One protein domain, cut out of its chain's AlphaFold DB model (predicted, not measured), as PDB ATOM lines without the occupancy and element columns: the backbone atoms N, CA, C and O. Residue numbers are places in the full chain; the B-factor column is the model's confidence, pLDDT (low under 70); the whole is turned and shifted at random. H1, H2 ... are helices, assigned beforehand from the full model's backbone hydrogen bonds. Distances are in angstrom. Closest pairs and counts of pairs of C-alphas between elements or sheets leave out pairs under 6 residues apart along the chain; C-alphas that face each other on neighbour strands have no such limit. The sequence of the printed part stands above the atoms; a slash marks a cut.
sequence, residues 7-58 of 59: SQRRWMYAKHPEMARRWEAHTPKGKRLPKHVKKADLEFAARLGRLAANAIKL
ATOM      1  N   SER A   7     170.858 238.494 267.824       95.12
ATOM      2  CA  SER A   7     170.696 239.480 266.752       95.12
ATOM      3  C   SER A   7     171.253 240.845 267.145       95.12
ATOM      4  O   SER A   7     171.923 241.476 266.330       95.12
ATOM      5  N   GLN A   8     171.055 241.275 268.397       95.69
ATOM      6  CA  GLN A   8     171.652 242.511 268.902       95.69
ATOM      7  C   GLN A   8     173.182 242.419 268.926       95.69
ATOM      8  O   GLN A   8     173.844 243.342 268.461       95.69
ATOM      9  N   ARG A   9     173.744 241.305 269.423       95.31
ATOM     10  CA  ARG A   9     175.197 241.068 269.428       95.31
ATOM     11  C   ARG A   9     175.779 241.182 268.018       95.31
ATOM     12  O   ARG A   9     176.739 241.916 267.813       95.31
ATOM     13  N   ARG A  10     175.174 240.500 267.040       96.25
ATOM     14  CA  ARG A  10     175.620 240.521 265.634       96.25
ATOM     15  C   ARG A  10     175.554 241.924 265.034       96.25
ATOM     16  O   ARG A  10     176.527 242.366 264.437       96.25
ATOM     17  N   TRP A  11     174.441 242.634 265.222       96.81
ATOM     18  CA  TRP A  11     174.288 244.001 264.716       96.81
ATOM     19  C   TRP A  11     175.309 244.964 265.338       96.81
ATOM     20  O   TRP A  11     175.926 245.746 264.620       96.81
ATOM     21  N   MET A  12     175.552 244.850 266.649       97.31
ATOM     22  CA  MET A  12     176.568 245.637 267.356       97.31
ATOM     23  C   MET A  12     177.965 245.384 266.797       97.31
ATOM     24  O   MET A  12     178.674 246.340 266.521       97.31
ATOM     25  N   TYR A  13     178.354 244.132 266.555       97.50
ATOM     26  CA  TYR A  13     179.646 243.848 265.926       97.50
ATOM     27  C   TYR A  13     179.756 244.399 264.498       97.50
ATOM     28  O   TYR A  13     180.827 244.850 264.107       97.50
ATOM     29  N   ALA A  14     178.654 244.414 263.742       97.75
ATOM     30  CA  ALA A  14     178.631 244.941 262.378       97.75
ATOM     31  C   ALA A  14     178.662 246.479 262.299       97.75
ATOM     32  O   ALA A  14     179.160 247.022 261.317       97.75
ATOM     33  N   LYS A  15     178.080 247.189 263.276       98.06
ATOM     34  CA  LYS A  15     177.899 248.655 263.224       98.06
ATOM     35  C   LYS A  15     178.718 249.427 264.256       98.06
ATOM     36  O   LYS A  15     179.130 250.549 263.986       98.06
ATOM     37  N   HIS A  16     178.964 248.834 265.420       97.38
ATOM     38  CA  HIS A  16     179.623 249.454 266.570       97.38
ATOM     39  C   HIS A  16     180.595 248.475 267.264       97.38
ATOM     40  O   HIS A  16     180.390 248.121 268.432       97.38
ATOM     41  N   PRO A  17     181.666 248.028 266.581       97.12
ATOM     42  CA  PRO A  17     182.546 246.963 267.071       97.12
ATOM     43  C   PRO A  17     183.201 247.280 268.427       97.12
ATOM     44  O   PRO A  17     183.253 246.419 269.305       97.12
ATOM     45  N   GLU A  18     183.622 248.527 268.652       96.88
ATOM     46  CA  GLU A  18     184.214 248.949 269.930       96.88
ATOM     47  C   GLU A  18     183.223 248.859 271.097       96.88
ATOM     48  O   GLU A  18     183.554 248.410 272.196       96.88
ATOM     49  N   MET A  19     181.962 249.227 270.859       96.50
ATOM     50  CA  MET A  19     180.918 249.096 271.871       96.50
ATOM     51  C   MET A  19     180.559 247.624 272.102       96.50
ATOM     52  O   MET A  19     180.315 247.226 273.242       96.50
ATOM     53  N   ALA A  20     180.575 246.808 271.044       96.56
ATOM     54  CA  ALA A  20     180.308 245.379 271.123       96.56
ATOM     55  C   ALA A  20     181.309 244.674 272.048       96.56
ATOM     56  O   ALA A  20     180.884 243.947 272.942       96.56
ATOM     57  N   ARG A  21     182.609 244.976 271.924       95.88
ATOM     58  CA  ARG A  21     183.660 244.444 272.812       95.88
ATOM     59  C   ARG A  21     183.413 244.786 274.280       95.88
ATOM     60  O   ARG A  21     183.479 243.917 275.147       95.88
ATOM     61  N   ARG A  22     183.057 246.043 274.566       96.19
ATOM     62  CA  ARG A  22     182.717 246.473 275.935       96.19
ATOM     63  C   ARG A  22     181.525 245.685 276.482       96.19
ATOM     64  O   ARG A  22     181.513 245.294 277.642       96.19
ATOM     65  N   TRP A  23     180.505 245.447 275.662       95.31
ATOM     66  CA  TRP A  23     179.288 244.744 276.079       95.31
ATOM     67  C   TRP A  23     179.490 243.236 276.214       95.31
ATOM     68  O   TRP A  23     178.881 242.610 277.083       95.31
ATOM     69  N   GLU A  24     180.378 242.658 275.410       94.38
ATOM     70  CA  GLU A  24     180.797 241.266 275.525       94.38
ATOM     71  C   GLU A  24     181.457 240.990 276.876       94.38
ATOM     72  O   GLU A  24     181.066 240.035 277.541       94.38
ATOM     73  N   ALA A  25     182.350 241.872 277.338       94.31
ATOM     74  CA  ALA A  25     182.984 241.756 278.656       94.31
ATOM     75  C   ALA A  25     181.968 241.741 279.816       94.31
ATOM     76  O   ALA A  25     182.196 241.106 280.843       94.31
ATOM     77  N   HIS A  26     180.822 242.407 279.641       93.12
ATOM     78  CA  HIS A  26     179.729 242.423 280.615       93.12
ATOM     79  C   HIS A  26     178.678 241.329 280.390       93.12
ATOM     80  O   HIS A  26     177.741 241.216 281.180       93.12
ATOM     81  N   THR A  27     178.778 240.545 279.315       92.31
ATOM     82  CA  THR A  27     177.829 239.473 279.013       92.31
ATOM     83  C   THR A  27     178.296 238.178 279.679       92.31
ATOM     84  O   THR A  27     179.389 237.707 279.371       92.31
ATOM     85  N   PRO A  28     177.494 237.560 280.570       91.38
ATOM     86  CA  PRO A  28     177.897 236.333 281.246       91.38
ATOM     87  C   PRO A  28     178.252 235.223 280.251       91.38
ATOM     88  O   PRO A  28     177.440 234.864 279.390       91.38
ATOM     89  N   LYS A  29     179.461 234.666 280.380       87.56
ATOM     90  CA  LYS A  29     179.920 233.541 279.556       87.56
ATOM     91  C   LYS A  29     179.015 232.328 279.798       87.56
ATOM     92  O   LYS A  29     178.638 232.047 280.930       87.56
ATOM     93  N   GLY A  30     178.624 231.636 278.729       83.31
ATOM     94  CA  GLY A  30     177.748 230.456 278.803       83.31
ATOM     95  C   GLY A  30     176.246 230.750 278.919       83.31
ATOM     96  O   GLY A  30     175.437 229.830 278.803       83.31
ATOM     97  N   LYS A  31     175.824 232.016 279.070       84.88
ATOM     98  CA  LYS A  31     174.397 232.359 279.026       84.88
ATOM     99  C   LYS A  31     173.857 232.174 277.608       84.88
ATOM    100  O   LYS A  31     174.295 232.850 276.677       84.88
ATOM    101  N   ARG A  32     172.853 231.305 277.442       87.44
ATOM    102  CA  ARG A  32     172.107 231.184 276.179       87.44
ATOM    103  C   ARG A  32     171.300 232.461 275.959       87.44
ATOM    104  O   ARG A  32     170.276 232.682 276.604       87.44
ATOM    105  N   LEU A  33     171.789 233.318 275.069       88.75
ATOM    106  CA  LEU A  33     171.042 234.481 274.608       88.75
ATOM    107  C   LEU A  33     169.926 234.014 273.666       88.75
ATOM    108  O   LEU A  33     170.170 233.154 272.816       88.75
ATOM    109  N   PRO A  34     168.711 234.570 273.771       92.81
ATOM    110  CA  PRO A  34     167.680 234.301 272.785       92.81
ATOM    111  C   PRO A  34     168.093 234.885 271.429       92.81
ATOM    112  O   PRO A  34     168.812 235.887 271.356       92.81
ATOM    113  N   LYS A  35     167.601 234.292 270.336       93.25
ATOM    114  CA  LYS A  35     167.883 234.781 268.977       93.25
ATOM    115  C   LYS A  35     167.423 236.236 268.807       93.25
ATOM    116  O   LYS A  35     168.202 237.086 268.384       93.25
ATOM    117  N   HIS A  36     166.200 236.529 269.249       91.88
ATOM    118  CA  HIS A  36     165.590 237.858 269.261       91.88
ATOM    119  C   HIS A  36     165.042 238.179 270.654       91.88
ATOM    120  O   HIS A  36     164.709 237.272 271.417       91.88
ATOM    121  N   VAL A  37     164.934 239.467 270.983       89.62
ATOM    122  CA  VAL A  37     164.228 239.896 272.201       89.62
ATOM    123  C   VAL A  37     162.739 239.610 272.009       89.62
ATOM    124  O   VAL A  37     162.198 239.893 270.938       89.62
ATOM    125  N   LYS A  38     162.073 239.026 273.010       87.50
ATOM    126  CA  LYS A  38     160.642 238.731 272.907       87.50
ATOM    127  C   LYS A  38     159.844 240.028 273.002       87.50
ATOM    128  O   LYS A  38     160.168 240.906 273.799       87.50
ATOM    129  N   LYS A  39     158.758 240.125 272.232       85.31
ATOM    130  CA  LYS A  39     157.850 241.283 272.270       85.31
ATOM    131  C   LYS A  39     157.306 241.535 273.685       85.31
ATOM    132  O   LYS A  39     157.285 242.676 274.129       85.31
ATOM    133  N   ALA A  40     156.977 240.464 274.409       83.06
ATOM    134  CA  ALA A  40     156.508 240.528 275.793       83.06
ATOM    135  C   ALA A  40     157.510 241.214 276.743       83.06
ATOM    136  O   ALA A  40     157.109 242.039 277.560       83.06
ATOM    137  N   ASP A  41     158.812 240.942 276.598       82.38
ATOM    138  CA  ASP A  41     159.851 241.570 277.430       82.38
ATOM    139  C   ASP A  41     159.924 243.085 277.174       82.38
ATOM    140  O   ASP A  41     160.145 243.875 278.093       82.38
ATOM    141  N   LEU A  42     159.710 243.495 275.918       83.94
ATOM    142  CA  LEU A  42     159.650 244.903 275.528       83.94
ATOM    143  C   LEU A  42     158.430 245.601 276.139       83.94
ATOM    144  O   LEU A  42     158.561 246.685 276.706       83.94
ATOM    145  N   GLU A  43     157.253 244.982 276.036       89.19
ATOM    146  CA  GLU A  43     156.006 245.523 276.584       89.19
ATOM    147  C   GLU A  43     156.065 245.647 278.108       89.19
ATOM    148  O   GLU A  43     155.638 246.662 278.664       89.19
ATOM    149  N   PHE A  44     156.660 244.659 278.781       85.25
ATOM    150  CA  PHE A  44     156.888 244.700 280.220       85.25
ATOM    151  C   PHE A  44     157.825 245.847 280.619       85.25
ATOM    152  O   PHE A  44     157.477 246.649 281.485       85.25
ATOM    153  N   ALA A  45     158.973 245.988 279.948       86.12
ATOM    154  CA  ALA A  45     159.902 247.089 280.202       86.12
ATOM    155  C   ALA A  45     159.247 248.463 279.966       86.12
ATOM    156  O   ALA A  45     159.405 249.373 280.779       86.12
ATOM    157  N   ALA A  46     158.460 248.604 278.895       87.25
ATOM    158  CA  ALA A  46     157.716 249.828 278.606       87.25
ATOM    159  C   ALA A  46     156.668 250.135 279.688       87.25
ATOM    160  O   ALA A  46     156.503 251.287 280.091       87.25
ATOM    161  N   ARG A  47     155.971 249.110 280.192       89.69
ATOM    162  CA  ARG A  47     155.009 249.259 281.290       89.69
ATOM    163  C   ARG A  47     155.691 249.715 282.577       89.69
ATOM    164  O   ARG A  47     155.188 250.642 283.201       89.69
ATOM    165  N   LEU A  48     156.825 249.117 282.945       87.62
ATOM    166  CA  LEU A  48     157.597 249.548 284.114       87.62
ATOM    167  C   LEU A  48     158.063 251.001 283.984       87.62
ATOM    168  O   LEU A  48     157.904 251.767 284.928       87.62
ATOM    169  N   GLY A  49     158.554 251.402 282.808       88.69
ATOM    170  CA  GLY A  49     158.936 252.792 282.548       88.69
ATOM    171  C   GLY A  49     157.779 253.776 282.754       88.69
ATOM    172  O   GLY A  49     157.953 254.797 283.413       88.69
ATOM    173  N   ARG A  50     156.574 253.445 282.266       91.44
ATOM    174  CA  ARG A  50     155.368 254.270 282.480       91.44
ATOM    175  C   ARG A  50     154.958 254.353 283.951       91.44
ATOM    176  O   ARG A  50     154.596 255.428 284.416       91.44
ATOM    177  N   LEU A  51     155.015 253.237 284.682       86.75
ATOM    178  CA  LEU A  51     154.692 253.216 286.112       86.75
ATOM    179  C   LEU A  51     155.679 254.060 286.925       86.75
ATOM    180  O   LEU A  51     155.248 254.869 287.740       86.75
ATOM    181  N   ALA A  52     156.981 253.924 286.657       85.38
ATOM    182  CA  ALA A  52     158.014 254.724 287.310       85.38
ATOM    183  C   ALA A  52     157.851 256.227 287.021       85.38
ATOM    184  O   ALA A  52     157.931 257.039 287.938       85.38
ATOM    185  N   ALA A  53     157.551 256.601 285.772       84.25
ATOM    186  CA  ALA A  53     157.301 257.995 285.404       84.25
ATOM    187  C   ALA A  53     156.080 258.591 286.130       84.25
ATOM    188  O   ALA A  53     156.128 259.730 286.588       84.25
ATOM    189  N   ASN A  54     155.003 257.816 286.276       83.38
ATOM    190  CA  ASN A  54     153.812 258.259 287.002       83.38
ATOM    191  C   ASN A  54     154.057 258.387 288.512       83.38
ATOM    192  O   ASN A  54     153.528 259.306 289.123       83.38
ATOM    193  N   ALA A  55     154.870 257.507 289.105       75.06
ATOM    194  CA  ALA A  55     155.222 257.584 290.523       75.06
ATOM    195  C   ALA A  55     156.012 258.861 290.861       75.06
ATOM    196  O   ALA A  55     155.752 259.475 291.886       75.06
ATOM    197  N   ILE A  56     156.912 259.302 289.974       76.06
ATOM    198  CA  ILE A  56     157.662 260.563 290.133       76.06
ATOM    199  C   ILE A  56     156.739 261.786 290.026       76.06
ATOM    200  O   ILE A  56     156.976 262.791 290.676       76.06
ATOM    201  N   LYS A  57     155.681 261.717 289.208       67.69
ATOM    202  CA  LYS A  57     154.732 262.828 289.022       67.69
ATOM    203  C   LYS A  57     153.771 263.027 290.205       67.69
ATOM    204  O   LYS A  57     153.123 264.065 290.280       67.69
ATOM    205  N   LEU A  58     153.629 262.022 291.068       64.38
ATOM    206  CA  LEU A  58     152.676 262.007 292.183       64.38
ATOM    207  C   LEU A  58     153.335 262.186 293.562       64.38
ATOM    208  O   LEU A  58     152.612 262.195 294.556       64.38
TER     209      LEU A  58
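AT A GLANCE: This is residues 7 to 58 of the 59 residues of an uncharacterized protein of Planctomycetes bacterium SCN 63-9 (UniProt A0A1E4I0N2). One long helix, H3, stands free at one end of an elongated outline, and a long link ties it to a small hairpin of two short helices, H1 and H2, at the other end. The printed part has 52 residues with three named helices, H1, H2, H3 in chain order, and is all helix. It is only just extended, close to loose, with a radius of gyration of the C-alphas of 15.1 A and spans of 41 by 21 by 21 A.

HOW THE PARTS SIT: H3, residues 39 to 57, is apart from both H1, residues 7 to 15, and H2, residues 17 to 25. H1 and H2 form a helical hairpin: they touch, with the closest C-alphas, those of Met 12 and Ala 20, 5.3 A apart. They run opposite ways at a steep tilt of 40 degrees. In H1, H2 and H3 every O i to N i+4 pair is within hydrogen-bond range.

IN THESE COORDINATES: H3 is 27.5 A long, from C-alpha 39 at (157.850, 241.283, 272.270) to C-alpha 57 at (154.732, 262.828, 289.022). H1 measures 12.2 A and begins at C-alpha 7, (170.696, 239.480, 266.752); H2 measures 12.7 A.

THE WHOLE: The C-alphas farthest apart, those of Ala 14 and Leu 58, are 43.0 A apart. The printed part has no cut. The link from H1 to H2 is tight; that from H2 to H3, 13 residues, is long. Residues 57 to 58 have pLDDT under 70.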